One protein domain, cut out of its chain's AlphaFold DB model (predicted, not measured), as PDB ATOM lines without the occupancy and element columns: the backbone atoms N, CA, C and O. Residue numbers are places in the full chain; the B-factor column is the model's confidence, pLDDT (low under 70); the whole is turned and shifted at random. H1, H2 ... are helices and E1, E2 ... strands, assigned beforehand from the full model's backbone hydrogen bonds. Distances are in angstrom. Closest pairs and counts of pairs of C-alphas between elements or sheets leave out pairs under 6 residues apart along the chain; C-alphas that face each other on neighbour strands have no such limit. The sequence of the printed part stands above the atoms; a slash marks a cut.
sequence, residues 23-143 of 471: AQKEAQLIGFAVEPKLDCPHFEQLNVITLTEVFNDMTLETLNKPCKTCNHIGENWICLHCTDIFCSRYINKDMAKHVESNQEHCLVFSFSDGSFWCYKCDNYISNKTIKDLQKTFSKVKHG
ATOM      1  N   ALA A  23     164.675 156.666 155.930       34.81
ATOM      2  CA  ALA A  23     163.666 157.229 155.034       34.81
ATOM      3  C   ALA A  23     162.214 156.834 155.376       34.81
ATOM      4  O   ALA A  23     161.303 157.640 155.210       34.81
ATOM      5  N   GLN A  24     161.967 155.605 155.842       36.41
ATOM      6  CA  GLN A  24     160.630 155.162 156.278       36.41
ATOM      7  C   GLN A  24     160.237 155.753 157.627       36.41
ATOM      8  O   GLN A  24     159.054 155.995 157.875       36.41
ATOM      9  N   LYS A  25     161.232 155.954 158.490       43.38
ATOM     10  CA  LYS A  25     161.084 156.716 159.715       43.38
ATOM     11  C   LYS A  25     160.675 158.146 159.351       43.38
ATOM     12  O   LYS A  25     159.562 158.569 159.642       43.38
ATOM     13  N   GLU A  26     161.506 158.835 158.591       40.81
ATOM     14  CA  GLU A  26     161.263 160.202 158.159       40.81
ATOM     15  C   GLU A  26     159.922 160.402 157.452       40.81
ATOM     16  O   GLU A  26     159.224 161.343 157.803       40.81
ATOM     17  N   ALA A  27     159.473 159.461 156.611       37.84
ATOM     18  CA  ALA A  27     158.133 159.430 156.003       37.84
ATOM     19  C   ALA A  27     156.956 159.574 156.997       37.84
ATOM     20  O   ALA A  27     155.866 160.037 156.644       37.84
ATOM     21  N   GLN A  28     157.133 159.158 158.251       39.41
ATOM     22  CA  GLN A  28     156.084 159.202 159.267       39.41
ATOM     23  C   GLN A  28     155.936 160.579 159.936       39.41
ATOM     24  O   GLN A  28     154.854 160.866 160.445       39.41
ATOM     25  N   LEU A  29     156.945 161.447 159.833       41.88
ATOM     26  CA  LEU A  29     157.090 162.758 160.503       41.88
ATOM     27  C   LEU A  29     156.421 163.919 159.774       41.88
ATOM     28  O   LEU A  29     156.579 165.087 160.110       41.88
ATOM     29  N   ILE A  30     155.712 163.597 158.710       40.59
ATOM     30  CA  ILE A  30     155.610 164.474 157.563       40.59
ATOM     31  C   ILE A  30     154.319 165.250 157.570       40.59
ATOM     32  O   ILE A  30     153.260 164.678 157.791       40.59
ATOM     33  N   GLY A  31     154.423 166.551 157.305       42.38
ATOM     34  CA  GLY A  31     153.323 167.504 157.442       42.38
ATOM     35  C   GLY A  31     153.205 168.088 158.849       42.38
ATOM     36  O   GLY A  31     152.494 169.067 159.020       42.38
ATOM     37  N   PHE A  32     153.942 167.559 159.832       39.75
ATOM     38  CA  PHE A  32     153.984 168.111 161.180       39.75
ATOM     39  C   PHE A  32     155.058 169.188 161.293       39.75
ATOM     40  O   PHE A  32     156.179 169.034 160.817       39.75
ATOM     41  N   ALA A  33     154.734 170.270 161.991       37.22
ATOM     42  CA  ALA A  33     155.704 171.326 162.255       37.22
ATOM     43  C   ALA A  33     156.797 170.935 163.294       37.22
ATOM     44  O   ALA A  33     157.796 171.648 163.398       37.22
ATOM     45  N   VAL A  34     156.658 169.807 164.021       46.22
ATOM     46  CA  VAL A  34     157.717 169.162 164.842       46.22
ATOM     47  C   VAL A  34     157.864 167.706 164.422       46.22
ATOM     48  O   VAL A  34     156.877 167.059 164.097       46.22
ATOM     49  N   GLU A  35     159.089 167.196 164.482       57.44
ATOM     50  CA  GLU A  35     159.458 165.813 164.206       57.44
ATOM     51  C   GLU A  35     159.150 164.901 165.423       57.44
ATOM     52  O   GLU A  35     159.906 164.937 166.402       57.44
ATOM     53  N   PRO A  36     158.048 164.111 165.447       66.75
ATOM     54  CA  PRO A  36     157.822 163.160 166.536       66.75
ATOM     55  C   PRO A  36     158.901 162.068 166.560       66.75
ATOM     56  O   PRO A  36     159.542 161.762 165.565       66.75
ATOM     57  N   LYS A  37     159.107 161.414 167.698       74.38
ATOM     58  CA  LYS A  37     160.040 160.290 167.785       74.38
ATOM     59  C   LYS A  37     159.418 159.011 167.219       74.38
ATOM     60  O   LYS A  37     158.311 158.625 167.592       74.38
ATOM     61  N   LEU A  38     160.156 158.312 166.365       75.56
ATOM     62  CA  LEU A  38     159.629 157.157 165.625       75.56
ATOM     63  C   LEU A  38     160.077 155.818 166.173       75.56
ATOM     64  O   LEU A  38     159.382 154.814 166.068       75.56
ATOM     65  N   ASP A  39     161.251 155.823 166.779       78.75
ATOM     66  CA  ASP A  39     161.871 154.699 167.452       78.75
ATOM     67  C   ASP A  39     161.762 154.884 168.960       78.75
ATOM     68  O   ASP A  39     162.745 154.961 169.697       78.75
ATOM     69  N   CYS A  40     160.527 155.010 169.440       82.31
ATOM     70  CA  CYS A  40     160.292 155.004 170.870       82.31
ATOM     71  C   CYS A  40     160.457 153.569 171.402       82.31
ATOM     72  O   CYS A  40     159.557 152.757 171.185       82.31
ATOM     73  N   PRO A  41     161.531 153.251 172.157       84.50
ATOM     74  CA  PRO A  41     161.757 151.888 172.653       84.50
ATOM     75  C   PRO A  41     160.666 151.452 173.637       84.50
ATOM     76  O   PRO A  41     160.431 150.272 173.846       84.50
ATOM     77  N   HIS A  42     159.973 152.418 174.242       87.62
ATOM     78  CA  HIS A  42     158.853 152.154 175.133       87.62
ATOM     79  C   HIS A  42     157.621 151.662 174.367       87.62
ATOM     80  O   HIS A  42     156.803 150.950 174.937       87.62
ATOM     81  N   PHE A  43     157.460 152.044 173.094       84.88
ATOM     82  CA  PHE A  43     156.304 151.619 172.302       84.88
ATOM     83  C   PHE A  43     156.452 150.166 171.854       84.88
ATOM     84  O   PHE A  43     155.474 149.432 171.833       84.88
ATOM     85  N   GLU A  44     157.683 149.724 171.592       75.50
ATOM     86  CA  GLU A  44     158.000 148.320 171.298       75.50
ATOM     87  C   GLU A  44     157.696 147.383 172.479       75.50
ATOM     88  O   GLU A  44     157.494 146.188 172.287       75.50
ATOM     89  N   GLN A  45     157.634 147.919 173.701       77.44
ATOM     90  CA  GLN A  45     157.326 147.165 174.921       77.44
ATOM     91  C   GLN A  45     155.815 146.994 175.156       77.44
ATOM     92  O   GLN A  45     155.419 146.239 176.045       77.44
ATOM     93  N   LEU A  46     154.964 147.681 174.385       79.12
ATOM     94  CA  LEU A  46     153.512 147.573 174.499       79.12
ATOM     95  C   LEU A  46     152.968 146.362 173.738       79.12
ATOM     96  O   LEU A  46     153.396 146.039 172.631       79.12
ATOM     97  N   ASN A  47     151.922 145.745 174.291       77.69
ATOM     98  CA  ASN A  47     151.164 144.720 173.582       77.69
ATOM     99  C   ASN A  47     150.247 145.368 172.527       77.69
ATOM    100  O   ASN A  47     149.137 145.815 172.824       77.69
ATOM    101  N   VAL A  48     150.723 145.407 171.281       68.31
ATOM    102  CA  VAL A  48     150.030 146.023 170.138       68.31
ATOM    103  C   VAL A  48     148.662 145.388 169.850       68.31
ATOM    104  O   VAL A  48     147.744 146.089 169.424       68.31
ATOM    105  N   ILE A  49     148.490 144.089 170.120       67.25
ATOM    106  CA  ILE A  49     147.204 143.398 169.924       67.25
ATOM    107  C   ILE A  49     146.164 143.979 170.883       67.25
ATOM    108  O   ILE A  49     145.114 144.442 170.446       67.25
ATOM    109  N   THR A  50     146.507 144.062 172.169       72.06
ATOM    110  CA  THR A  50     145.631 144.634 173.201       72.06
ATOM    111  C   THR A  50     145.315 146.104 172.933       72.06
ATOM    112  O   THR A  50     144.189 146.543 173.140       72.06
ATOM    113  N   LEU A  51     146.271 146.878 172.413       75.62
ATOM    114  CA  LEU A  51     146.012 148.262 172.005       75.62
ATOM    115  C   LEU A  51     145.011 148.356 170.859       75.62
ATOM    116  O   LEU A  51     144.112 149.187 170.896       75.62
ATOM    117  N   THR A  52     145.149 147.502 169.851       73.81
ATOM    118  CA  THR A  52     144.234 147.491 168.707       73.81
ATOM    119  C   THR A  52     142.809 147.155 169.152       73.81
ATOM    120  O   THR A  52     141.866 147.805 168.712       73.81
ATOM    121  N   GLU A  53     142.646 146.209 170.080       75.00
ATOM    122  CA  GLU A  53     141.355 145.887 170.706       75.00
ATOM    123  C   GLU A  53     140.767 147.096 171.451       75.00
ATOM    124  O   GLU A  53     139.624 147.474 171.198       75.00
ATOM    125  N   VAL A  54     141.567 147.780 172.279       76.12
ATOM    126  CA  VAL A  54     141.145 148.988 173.018       76.12
ATOM    127  C   VAL A  54     140.646 150.097 172.085       76.12
ATOM    128  O   VAL A  54     139.676 150.781 172.407       76.12
ATOM    129  N   PHE A  55     141.302 150.295 170.941       78.38
ATOM    130  CA  PHE A  55     140.899 151.310 169.964       78.38
ATOM    131  C   PHE A  55     139.690 150.884 169.126       78.38
ATOM    132  O   PHE A  55     138.866 151.735 168.798       78.38
ATOM    133  N   ASN A  56     139.547 149.596 168.812       77.12
ATOM    134  CA  ASN A  56     138.369 149.073 168.115       77.12
ATOM    135  C   ASN A  56     137.101 149.149 168.979       77.12
ATOM    136  O   ASN A  56     136.022 149.411 168.453       77.12
ATOM    137  N   ASP A  57     137.239 148.982 170.294       77.81
ATOM    138  CA  ASP A  57     136.143 149.110 171.262       77.81
ATOM    139  C   ASP A  57     135.911 150.567 171.717       77.81
ATOM    140  O   ASP A  57     135.058 150.850 172.568       77.81
ATOM    141  N   MET A  58     136.674 151.526 171.178       80.31
ATOM    142  CA  MET A  58     136.551 152.934 171.536       80.31
ATOM    143  C   MET A  58     135.255 153.525 170.971       80.31
ATOM    144  O   MET A  58     134.961 153.435 169.783       80.31
ATOM    145  N   THR A  59     134.481 154.185 171.829       81.06
ATOM    146  CA  THR A  59     133.217 154.845 171.476       81.06
ATOM    147  C   THR A  59     133.251 156.315 171.885       81.06
ATOM    148  O   THR A  59     134.081 156.721 172.701       81.06
ATOM    149  N   LEU A  60     132.308 157.122 171.386       75.38
ATOM    150  CA  LEU A  60     132.104 158.495 171.872       75.38
ATOM    151  C   LEU A  60     131.879 158.550 173.392       75.38
ATOM    152  O   LEU A  60     132.291 159.502 174.049       75.38
ATOM    153  N   GLU A  61     131.264 157.518 173.972       79.19
ATOM    154  CA  GLU A  61     131.108 157.404 175.423       79.19
ATOM    155  C   GLU A  61     132.463 157.205 176.115       79.19
ATOM    156  O   GLU A  61     132.734 157.857 177.121       79.19
ATOM    157  N   THR A  62     133.354 156.384 175.546       78.88
ATOM    158  CA  THR A  62     134.737 156.227 176.024       78.88
ATOM    159  C   THR A  62     135.513 157.546 175.983       78.88
ATOM    160  O   THR A  62     136.211 157.852 176.948       78.88
ATOM    161  N   LEU A  63     135.358 158.345 174.923       77.62
ATOM    162  CA  LEU A  63     136.040 159.640 174.780       77.62
ATOM    163  C   LEU A  63     135.587 160.683 175.811       77.62
ATOM    164  O   LEU A  63     136.375 161.539 176.203       77.62
ATOM    165  N   ASN A  64     134.343 160.581 176.281       80.38
ATOM    166  CA  ASN A  64     133.765 161.474 177.287       80.38
ATOM    167  C   ASN A  64     133.956 160.978 178.731       80.38
ATOM    168  O   ASN A  64     133.454 161.604 179.671       80.38
ATOM    169  N   LYS A  65     134.664 159.859 178.944       86.12
ATOM    170  CA  LYS A  65     134.917 159.351 180.296       86.12
ATOM    171  C   LYS A  65     135.774 160.345 181.089       86.12
ATOM    172  O   LYS A  65     136.783 160.834 180.573       86.12
ATOM    173  N   PRO A  66     135.407 160.629 182.351       90.31
ATOM    174  CA  PRO A  66     136.125 161.582 183.179       90.31
ATOM    175  C   PRO A  66     137.484 161.038 183.638       90.31
ATOM    176  O   PRO A  66     137.694 159.830 183.747       90.31
ATOM    177  N   CYS A  67     138.390 161.949 183.987       90.94
ATOM    178  CA  CYS A  67     139.635 161.645 184.674       90.94
ATOM    179  C   CYS A  67     139.342 160.860 185.958       90.94
ATOM    180  O   CYS A  67     138.610 161.339 186.824       90.94
ATOM    181  N   LYS A  68     139.994 159.707 186.123       94.19
ATOM    182  CA  LYS A  68     139.852 158.809 187.279       94.19
ATOM    183  C   LYS A  68     140.156 159.480 188.624       94.19
ATOM    184  O   LYS A  68     139.657 159.037 189.652       94.19
ATOM    185  N   THR A  69     140.978 160.530 188.619       92.25
ATOM    186  CA  THR A  69     141.431 161.215 189.838       92.25
ATOM    187  C   THR A  69     140.594 162.447 190.170       92.25
ATOM    188  O   THR A  69     140.166 162.606 191.310       92.25
ATOM    189  N   CYS A  70     140.371 163.341 189.203       90.12
ATOM    190  CA  CYS A  70     139.737 164.645 189.448       90.12
ATOM    191  C   CYS A  70     138.356 164.810 188.802       90.12
ATOM    192  O   CYS A  70     137.780 165.893 188.876       90.12
ATOM    193  N   ASN A  71     137.830 163.768 188.157       88.62
ATOM    194  CA  ASN A  71     136.567 163.763 187.420       88.62
ATOM    195  C   ASN A  71     136.449 164.791 186.272       88.62
ATOM    196  O   ASN A  71     135.360 165.002 185.745       88.62
ATOM    197  N   HIS A  72     137.551 165.417 185.851       82.06
ATOM    198  CA  HIS A  72     137.555 166.335 184.711       82.06
ATOM    199  C   HIS A  72     137.198 165.598 183.412       82.06
ATOM    200  O   HIS A  72     137.713 164.512 183.173       82.06
ATOM    201  N   ILE A  73     136.330 166.166 182.576       75.44
ATOM    202  CA  ILE A  73     135.856 165.547 181.318       75.44
ATOM    203  C   ILE A  73     136.526 166.129 180.064       75.44
ATOM    204  O   ILE A  73     136.444 165.536 178.997       75.44
ATOM    205  N   GLY A  74     137.208 167.272 180.189       67.12
ATOM    206  CA  GLY A  74     137.899 167.938 179.084       67.12
ATOM    207  C   GLY A  74     139.331 167.433 178.900       67.12
ATOM    208  O   GLY A  74     140.108 167.384 179.849       67.12
ATOM    209  N   GLU A  75     139.659 167.041 177.677       71.69
ATOM    210  CA  GLU A  75     140.956 166.507 177.273       71.69
ATOM    211  C   GLU A  75     141.683 165.585 178.253       71.69
ATOM    212  O   GLU A  75     142.749 165.844 178.828       71.69
ATOM    213  N   ASN A  76     141.062 164.423 178.376       84.44
ATOM    214  CA  ASN A  76     141.647 163.297 179.051       84.44
ATOM    215  C   ASN A  76     142.521 162.478 178.110       84.44
ATOM    216  O   ASN A  76     142.291 162.373 176.904       84.44
ATOM    217  N   TRP A  77     143.547 161.896 178.706       88.69
ATOM    218  CA  TRP A  77     144.470 160.988 178.068       88.69
ATOM    219  C   TRP A  77     144.233 159.595 178.636       88.69
ATOM    220  O   TRP A  77     143.991 159.435 179.836       88.69
ATOM    221  N   ILE A  78     144.327 158.581 177.787       90.75
ATOM    222  CA  ILE A  78     144.303 157.182 178.203       90.75
ATOM    223  C   ILE A  78     145.735 156.676 178.348       90.75
ATOM    224  O   ILE A  78     146.585 156.890 177.478       90.75
ATOM    225  N   CYS A  79     146.019 156.017 179.467       91.94
ATOM    226  CA  CYS A  79     147.272 155.307 179.653       91.94
ATOM    227  C   CYS A  79     147.249 154.034 178.807       91.94
ATOM    228  O   CYS A  79     146.373 153.188 178.975       91.94
ATOM    229  N   LEU A  80     148.245 153.856 177.943       90.06
ATOM    230  CA  LEU A  80     148.310 152.701 177.045       90.06
ATOM    231  C   LEU A  80     148.688 151.389 177.747       90.06
ATOM    232  O   LEU A  80     148.606 150.329 177.139       90.06
ATOM    233  N   HIS A  81     149.074 151.452 179.024       88.56
ATOM    234  CA  HIS A  81     149.481 150.285 179.808       88.56
ATOM    235  C   HIS A  81     148.343 149.727 180.664       88.56
ATOM    236  O   HIS A  81     148.144 148.518 180.710       88.56
ATOM    237  N   CYS A  82     147.576 150.594 181.334       90.50
ATOM    238  CA  CYS A  82     146.483 150.166 182.213       90.50
ATOM    239  C   CYS A  82     145.094 150.596 181.753       90.50
ATOM    240  O   CYS A  82     144.123 150.282 182.435       90.50
ATOM    241  N   THR A  83     144.979 151.319 180.635       89.31
ATOM    242  CA  THR A  83     143.720 151.851 180.072       89.31
ATOM    243  C   THR A  83     142.970 152.837 180.972       89.31
ATOM    244  O   THR A  83     141.884 153.301 180.625       89.31
ATOM    245  N   ASP A  84     143.558 153.214 182.112       92.00
ATOM    246  CA  ASP A  84     143.009 154.259 182.962       92.00
ATOM    247  C   ASP A  84     143.099 155.620 182.268       92.00
ATOM    248  O   ASP A  84     144.056 155.933 181.554       92.00
ATOM    249  N   ILE A  85     142.091 156.442 182.532       92.75
ATOM    250  CA  ILE A  85     141.918 157.752 181.920       92.75
ATOM    251  C   ILE A  85     142.266 158.820 182.952       92.75
ATOM    252  O   ILE A  85     141.714 158.841 184.055       92.75
ATOM    253  N   PHE A  86     143.161 159.733 182.592       93.19
ATOM    254  CA  PHE A  86     143.587 160.838 183.444       93.19
ATOM    255  C   PHE A  86     143.600 162.146 182.660       93.19
ATOM    256  O   PHE A  86     143.847 162.152 181.460       93.19
ATOM    257  N   CYS A  87     143.372 163.270 183.333       85.44
ATOM    258  CA  CYS A  87     143.466 164.572 182.681       85.44
ATOM    259  C   CYS A  87     144.912 164.868 182.245       85.44
ATOM    260  O   CYS A  87     145.877 164.413 182.882       85.44
ATOM    261  N   SER A  88     145.043 165.632 181.158       78.25
ATOM    262  CA  SER A  88     146.327 165.965 180.543       78.25
ATOM    263  C   SER A  88     147.291 166.691 181.496       78.25
ATOM    264  O   SER A  88     146.939 167.166 182.587       78.25
ATOM    265  N   ARG A  89     148.548 166.840 181.055       71.50
ATOM    266  CA  ARG A  89     149.553 167.670 181.748       71.50
ATOM    267  C   ARG A  89     149.202 169.168 181.792       71.50
ATOM    268  O   ARG A  89     149.860 169.904 182.529       71.50
ATOM    269  N   TYR A  90     148.204 169.607 181.026       65.88
ATOM    270  CA  TYR A  90     147.759 171.002 180.944       65.88
ATOM    271  C   TYR A  90     146.558 171.305 181.853       65.88
ATOM    272  O   TYR A  90     146.309 172.467 182.162       65.88
ATOM    273  N   ILE A  91     145.861 170.271 182.342       76.38
ATOM    274  CA  ILE A  91     144.752 170.402 183.300       76.38
ATOM    275  C   ILE A  91     145.274 170.282 184.745       76.38
ATOM    276  O   ILE A  91     145.827 171.235 185.285       76.38
ATOM    277  N   ASN A  92     145.157 169.111 185.385       81.12
ATOM    278  CA  ASN A  92     145.611 168.880 186.769       81.12
ATOM    279  C   ASN A  92     146.861 167.995 186.854       81.12
ATOM    280  O   ASN A  92     147.312 167.667 187.959       81.12
ATOM    281  N   LYS A  93     147.436 167.630 185.699       87.56
ATOM    282  CA  LYS A  93     148.632 166.783 185.587       87.56
ATOM    283  C   LYS A  93     148.445 165.392 186.181       87.56
ATOM    284  O   LYS A  93     149.426 164.765 186.566       87.56
ATOM    285  N   ASP A  94     147.216 164.889 186.260       90.38
ATOM    286  CA  ASP A  94     146.974 163.585 186.881       90.38
ATOM    287  C   ASP A  94     147.577 162.447 186.059       90.38
ATOM    288  O   ASP A  94     148.080 161.496 186.650       90.38
ATOM    289  N   MET A  95     147.647 162.584 184.728       92.81
ATOM    290  CA  MET A  95     148.402 161.640 183.903       92.81
ATOM    291  C   MET A  95     149.901 161.671 184.229       92.81
ATOM    292  O   MET A  95     150.527 160.628 184.380       92.81
ATOM    293  N   ALA A  96     150.480 162.862 184.404       86.75
ATOM    294  CA  ALA A  96     151.894 162.988 184.754       86.75
ATOM    295  C   ALA A  96     152.182 162.380 186.138       86.75
ATOM    296  O   ALA A  96     153.109 161.589 186.270       86.75
ATOM    297  N   LYS A  97     151.333 162.649 187.142       91.00
ATOM    298  CA  LYS A  97     151.426 162.028 188.479       91.00
ATOM    299  C   LYS A  97     151.272 160.507 188.421       91.00
ATOM    300  O   LYS A  97     151.939 159.784 189.161       91.00
ATOM    301  N   HIS A  98     150.382 160.019 187.556       94.31
ATOM    302  CA  HIS A  98     150.202 158.592 187.315       94.31
ATOM    303  C   HIS A  98     151.489 157.959 186.773       94.31
ATOM    304  O   HIS A  98     151.918 156.940 187.315       94.31
ATOM    305  N   VAL A  99     152.133 158.587 185.785       91.06
ATOM    306  CA  VAL A  99     153.419 158.136 185.225       91.06
ATOM    307  C   VAL A  99     154.551 158.235 186.253       91.06
ATOM    308  O   VAL A  99     155.370 157.327 186.357       91.06
ATOM    309  N   GLU A 100     154.597 159.303 187.053       89.88
ATOM    310  CA  GLU A 100     155.582 159.460 188.135       89.88
ATOM    311  C   GLU A 100     155.474 158.329 189.166       89.88
ATOM    312  O   GLU A 100     156.490 157.812 189.632       89.88
ATOM    313  N   SER A 101     154.245 157.912 189.481       92.19
ATOM    314  CA  SER A 101     153.969 156.814 190.416       92.19
ATOM    315  C   SER A 101     154.151 155.429 189.784       92.19
ATOM    316  O   SER A 101     154.344 154.454 190.504       92.19
ATOM    317  N   ASN A 102     154.091 155.331 188.451       91.25
ATOM    318  CA  ASN A 102     154.181 154.088 187.685       91.25
ATOM    319  C   ASN A 102     155.109 154.310 186.487       91.25
ATOM    320  O   ASN A 102     154.654 154.548 185.371       91.25
ATOM    321  N   GLN A 103     156.422 154.233 186.703       84.62
ATOM    322  CA  GLN A 103     157.403 154.609 185.676       84.62
ATOM    323  C   GLN A 103     157.320 153.779 184.383       84.62
ATOM    324  O   GLN A 103     157.830 154.202 183.346       84.62
ATOM    325  N   GLU A 104     156.703 152.599 184.414       86.75
ATOM    326  CA  GLU A 104     156.444 151.793 183.215       86.75
ATOM    327  C   GLU A 104     155.318 152.391 182.355       86.75
ATOM    328  O   GLU A 104     155.381 152.321 181.132       86.75
ATOM    329  N   HIS A 105     154.368 153.115 182.952       92.19
ATOM    330  CA  HIS A 105     153.177 153.678 182.306       92.19
ATOM    331  C   HIS A 105     153.453 154.991 181.561       92.19
ATOM    332  O   HIS A 105     152.738 155.982 181.688       92.19
ATOM    333  N   CYS A 106     154.524 155.023 180.780       89.50
ATOM    334  CA  CYS A 106     155.040 156.248 180.175       89.50
ATOM    335  C   CYS A 106     154.393 156.630 178.836       89.50
ATOM    336  O   CYS A 106     154.670 157.717 178.328       89.50
ATOM    337  N   LEU A 107     153.547 155.761 178.275       91.50
ATOM    338  CA  LEU A 107     152.893 155.962 176.984       91.50
ATOM    339  C   LEU A 107     151.412 156.232 177.139       91.50
ATOM    340  O   LEU A 107     150.697 155.512 177.845       91.50
ATOM    341  N   VAL A 108     150.976 157.281 176.457       91.25
ATOM    342  CA  VAL A 108     149.638 157.840 176.598       91.25
ATOM    343  C   VAL A 108     149.099 158.270 175.244       91.25
ATOM    344  O   VAL A 108     149.860 158.634 174.344       91.25
ATOM    345  N   PHE A 109     147.780 158.244 175.130       89.00
ATOM    346  CA  PHE A 109     147.048 158.698 173.958       89.00
ATOM    347  C   PHE A 109     146.049 159.787 174.341       89.00
ATOM    348  O   PHE A 109     145.345 159.658 175.343       89.00
ATOM    349  N   SER A 110     145.997 160.855 173.550       82.56
ATOM    350  CA  SER A 110     145.180 162.037 173.808       82.56
ATOM    351  C   SER A 110     143.835 161.977 173.079       82.56
ATOM    352  O   SER A 110     143.783 161.879 171.853       82.56
ATOM    353  N   PHE A 111     142.725 162.117 173.812       79.94
ATOM    354  CA  PHE A 111     141.387 162.214 173.210       79.94
ATOM    355  C   PHE A 111     141.103 163.589 172.565       79.94
ATOM    356  O   PHE A 111     140.133 163.749 171.815       79.94
ATOM    357  N   SER A 112     141.937 164.607 172.792       67.25
ATOM    358  CA  SER A 112     141.710 165.964 172.262       67.25
ATOM    359  C   SER A 112     142.097 166.122 170.803       67.25
ATOM    360  O   SER A 112     141.493 166.916 170.083       67.25
ATOM    361  N   ASP A 113     143.103 165.388 170.357       64.12
ATOM    362  CA  ASP A 113     143.773 165.591 169.071       64.12
ATOM    363  C   ASP A 113     144.297 164.278 168.470       64.12
ATOM    364  O   ASP A 113     144.804 164.283 167.356       64.12
ATOM    365  N   GLY A 114     144.148 163.150 169.175       73.56
ATOM    366  CA  GLY A 114     144.596 161.846 168.702       73.56
ATOM    367  C   GLY A 114     146.114 161.679 168.734       73.56
ATOM    368  O   GLY A 114     146.640 160.768 168.097       73.56
ATOM    369  N   SER A 115     146.854 162.545 169.424       78.94
ATOM    370  CA  SER A 115     148.307 162.416 169.505       78.94
ATOM    371  C   SER A 115     148.736 161.343 170.506       78.94
ATOM    372  O   SER A 115     148.043 161.031 171.481       78.94
ATOM    373  N   PHE A 116     149.915 160.772 170.259       86.94
ATOM    374  CA  PHE A 116     150.583 159.847 171.165       86.94
ATOM    375  C   PHE A 116     151.797 160.533 171.776       86.94
ATOM    376  O   PHE A 116     152.599 161.145 171.067       86.94
ATOM    377  N   TRP A 117     151.956 160.397 173.088       85.31
ATOM    378  CA  TRP A 117     153.048 161.018 173.829       85.31
ATOM    379  C   TRP A 117     153.802 159.991 174.667       85.31
ATOM    380  O   TRP A 117     153.207 159.087 175.264       85.31
ATOM    381  N   CYS A 118     155.122 160.153 174.739       88.56
ATOM    382  CA  CYS A 118     155.978 159.375 175.620       88.56
ATOM    383  C   CYS A 118     156.626 160.264 176.676       88.56
ATOM    384  O   CYS A 118     157.532 161.039 176.379       88.56
ATOM    385  N   TYR A 119     156.236 160.084 177.937       84.75
ATOM    386  CA  TYR A 119     156.788 160.836 179.067       84.75
ATOM    387  C   TYR A 119     158.263 160.537 179.344       84.75
ATOM    388  O   TYR A 119     158.969 161.405 179.841       84.75
ATOM    389  N   LYS A 120     158.752 159.334 179.017       85.69
ATOM    390  CA  LYS A 120     160.176 158.997 179.177       85.69
ATOM    391  C   LYS A 120     161.052 159.562 178.062       85.69
ATOM    392  O   LYS A 120     162.222 159.837 178.295       85.69
ATOM    393  N   CYS A 121     160.511 159.693 176.851       81.31
ATOM    394  CA  CYS A 121     161.220 160.327 175.738       81.31
ATOM    395  C   CYS A 121     161.008 161.844 175.685       81.31
ATOM    396  O   CYS A 121     161.701 162.489 174.906       81.31
ATOM    397  N   ASP A 122     160.068 162.366 176.477       80.19
ATOM    398  CA  ASP A 122     159.616 163.761 176.477       80.19
ATOM    399  C   ASP A 122     159.325 164.271 175.055       80.19
ATOM    400  O   ASP A 122     159.757 165.345 174.650       80.19
ATOM    401  N   ASN A 123     158.643 163.440 174.258       72.56
ATOM    402  CA  ASN A 123     158.354 163.732 172.859       72.56
ATOM    403  C   ASN A 123     157.048 163.053 172.412       72.56
ATOM    404  O   ASN A 123     156.669 161.993 172.935       72.56
ATOM    405  N   TYR A 124     156.390 163.645 171.414       78.06
ATOM    406  CA  TYR A 124     155.356 162.966 170.644       78.06
ATOM    407  C   TYR A 124     155.969 161.765 169.943       78.06
ATOM    408  O   TYR A 124     157.154 161.770 169.605       78.06
ATOM    409  N   ILE A 125     155.172 160.728 169.731       80.62
ATOM    410  CA  ILE A 125     155.622 159.539 169.020       80.62
ATOM    411  C   ILE A 125     154.716 159.250 167.837       80.62
ATOM    412  O   ILE A 125     153.508 159.475 167.888       80.62
ATOM    413  N   SER A 126     155.303 158.749 166.761       78.56
ATOM    414  CA  SER A 126     154.557 158.329 165.581       78.56
ATOM    415  C   SER A 126     155.196 157.084 164.999       78.56
ATOM    416  O   SER A 126     156.406 156.930 165.019       78.56
ATOM    417  N   ASN A 127     154.381 156.165 164.509       77.19
ATOM    418  CA  ASN A 127     154.818 155.055 163.679       77.19
ATOM    419  C   ASN A 127     153.631 154.566 162.845       77.19
ATOM    420  O   ASN A 127     152.524 155.094 162.961       77.19
ATOM    421  N   LYS A 128     153.846 153.561 161.994       73.50
ATOM    422  CA  LYS A 128     152.793 153.017 161.128       73.50
ATOM    423  C   LYS A 128     151.573 152.566 161.940       73.50
ATOM    424  O   LYS A 128     150.465 152.995 161.647       73.50
ATOM    425  N   THR A 129     151.799 151.793 162.998       74.00
ATOM    426  CA  THR A 129     150.747 151.308 163.898       74.00
ATOM    427  C   THR A 129     149.995 152.458 164.566       74.00
ATOM    428  O   THR A 129     148.771 152.454 164.598       74.00
ATOM    429  N   ILE A 130     150.704 153.476 165.058       80.25
ATOM    430  CA  ILE A 130     150.105 154.681 165.645       80.25
ATOM    431  C   ILE A 130     149.200 155.382 164.634       80.25
ATOM    432  O   ILE A 130     148.073 155.721 164.982       80.25
ATOM    433  N   LYS A 131     149.646 155.554 163.386       70.50
ATOM    434  CA  LYS A 131     148.828 156.176 162.335       70.50
ATOM    435  C   LYS A 131     147.554 155.378 162.056       70.50
ATOM    436  O   LYS A 131     146.490 155.970 161.908       70.50
ATOM    437  N   ASP A 132     147.641 154.051 162.037       72.38
ATOM    438  CA  ASP A 132     146.469 153.187 161.862       72.38
ATOM    439  C   ASP A 132     145.480 153.333 163.038       72.38
ATOM    440  O   ASP A 132     144.274 153.460 162.824       72.38
ATOM    441  N   LEU A 133     145.976 153.422 164.279       75.94
ATOM    442  CA  LEU A 133     145.147 153.669 165.468       75.94
ATOM    443  C   LEU A 133     144.517 155.074 165.467       75.94
ATOM    444  O   LEU A 133     143.351 155.231 165.834       75.94
ATOM    445  N   GLN A 134     145.258 156.091 165.017       73.75
ATOM    446  CA  GLN A 134     144.758 157.460 164.851       73.75
ATOM    447  C   GLN A 134     143.594 157.515 163.859       73.75
ATOM    448  O   GLN A 134     142.595 158.175 164.138       73.75
ATOM    449  N   LYS A 135     143.669 156.763 162.751       68.94
ATOM    450  CA  LYS A 135     142.566 156.643 161.783       68.94
ATOM    451  C   LYS A 135     141.305 156.063 162.422       68.94
ATOM    452  O   LYS A 135     140.211 156.580 162.193       68.94
ATOM    453  N   THR A 136     141.437 155.020 163.239       72.94
ATOM    454  CA  THR A 136     140.301 154.442 163.978       72.94
ATOM    455  C   THR A 136     139.688 155.461 164.937       72.94
ATOM    456  O   THR A 136     138.471 155.636 164.962       72.94
ATOM    457  N   PHE A 137     140.518 156.201 165.670       76.81
ATOM    458  CA  PHE A 137     140.059 157.246 166.581       76.81
ATOM    459  C   PHE A 137     139.329 158.400 165.875       76.81
ATOM    460  O   PHE A 137     138.272 158.827 166.348       76.81
ATOM    461  N   SER A 138     139.845 158.889 164.742       65.00
ATOM    462  CA  SER A 138     139.212 159.976 163.983       65.00
ATOM    463  C   SER A 138     137.784 159.621 163.567       65.00
ATOM    464  O   SER A 138     136.885 160.448 163.723       65.00
ATOM    465  N   LYS A 139     137.533 158.374 163.147       70.56
ATOM    466  CA  LYS A 139     136.182 157.888 162.806       70.56
ATOM    467  C   LYS A 139     135.217 157.936 163.991       70.56
ATOM    468  O   LYS A 139     134.061 158.331 163.845       70.56
ATOM    469  N   VAL A 140     135.695 157.548 165.174       71.94
ATOM    470  CA  VAL A 140     134.897 157.547 166.411       71.94
ATOM    471  C   VAL A 140     134.575 158.974 166.849       71.94
ATOM    472  O   VAL A 140     133.431 159.275 167.188       71.94
ATOM    473  N   LYS A 141     135.563 159.872 166.819       66.12
ATOM    474  CA  LYS A 141     135.425 161.248 167.306       66.12
ATOM    475  C   LYS A 141     134.444 162.095 166.495       66.12
ATOM    476  O   LYS A 141     133.750 162.925 167.076       66.12
ATOM    477  N   HIS A 142     134.353 161.861 165.189       63.44
ATOM    478  CA  HIS A 142     133.422 162.564 164.302       63.44
ATOM    479  C   HIS A 142     132.069 161.836 164.155       63.44
ATOM    480  O   HIS A 142     131.263 162.168 163.293       63.44
ATOM    481  N   GLY A 143     131.785 160.854 165.024       54.50
ATOM    482  CA  GLY A 143     130.462 160.238 165.147       54.50
ATOM    483  C   GLY A 143     130.003 159.445 163.924       54.50
ATOM    484  O   GLY A 143     128.799 159.319 163.709       54.50
TER     485      GLY A 143
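This is residues 23 to 143 of the 471 residues of the protein "SIR2 family histone deacetylase, putative" of Tetrahymena thermophila (strain SB210) (UniProt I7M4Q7). A small, strongly twisted sheet of four short strands makes the middle, with H5 packed on it on one side and, on the other, H6 and H3 side by side, the short H4 near the last turns of H6. H1 lies at one end of the longest axis, and the loop of residues 64 to 75 lies toward the other. The printed part has 121 residues, with six named helices and four named strands in the order H1 H2 H3 H4 E1 E2 H5 E3 E4 H6; the sheet runs E2 E1 E3 E4, antiparallel throughout. The class is mixed, helices and strands, with under half of the residues in named elements. The whole is compact, with a radius of gyration of the C-alphas of 13.7 A and spans of 43 by 34 by 29 A.

H1, residues 23 to 29, begins at C-alpha 23 (163.666, 157.229, 155.034). H2 is residues 41 to 44, H3 residues 48 to 56, 12.2 A long, and H4 residues 60 to 63. E1, residues 76 to 79, begins at C-alpha 76 (141.647, 163.297, 179.051), and E2 is residues 85 to 87. H5, residues 94 to 101, is 10.4 A long. E3 is residues 107 to 110 and E4 residues 116 to 118. H6, residues 128 to 141, is 20.2 A long and ends at C-alpha 141 (135.425, 161.248, 167.306).

E1 and E2 form a hairpin, with N 77 and O 86 2.8 A apart. E1 and E3 are antiparallel, with N 78 and O 109 at 2.9 A. E3 and E4 form a hairpin, with N 117 and O 108 at 3.0 A. E2, H5 and E3 form a split strand-helix-strand unit, two strands running the same way with E1 between them, and its crossover is right-handed. H5 is on the sheet at a height of 9.4 A, only just over E1 alone, with 2 C-alphas falling on E3; the C-alphas of Phe 86 and Met 95, the closest of E2 and H5, are 4.9 A apart. H6, with residues 133 to 137, touches H3 at a shallow tilt of 17 degrees, the same way; the closest C-alphas, of Phe 55 and Leu 133, are 6.6 A apart. H4 and H6 only just touch, with 3 pairs of C-alphas within 8 A, the closest those of Leu 60 and Val 140 at 6.2 A. H2, H4 and H6 only graze the sheet. H1 is close to H6 but not clearly touching, with C-alphas 28 and 128 closest at 7.2 A. In H3, H5 and H6 every O i to N i+4 pair is within hydrogen-bond range; H1 has 1 of 3, beside 2 of 4 O i to N i+3 pairs, and H2 and H4 are too short for an O i to N i+4 pair.

The C-alphas farthest apart, of Ala 23 and Asn 71, are 42.7 A apart. The printed part has no cut; the links H1 to H2 and H4 to E1 are long. The mean pLDDT of the printed part is 76.4, and residues under 70 include 23 to 36 and 141 to 143.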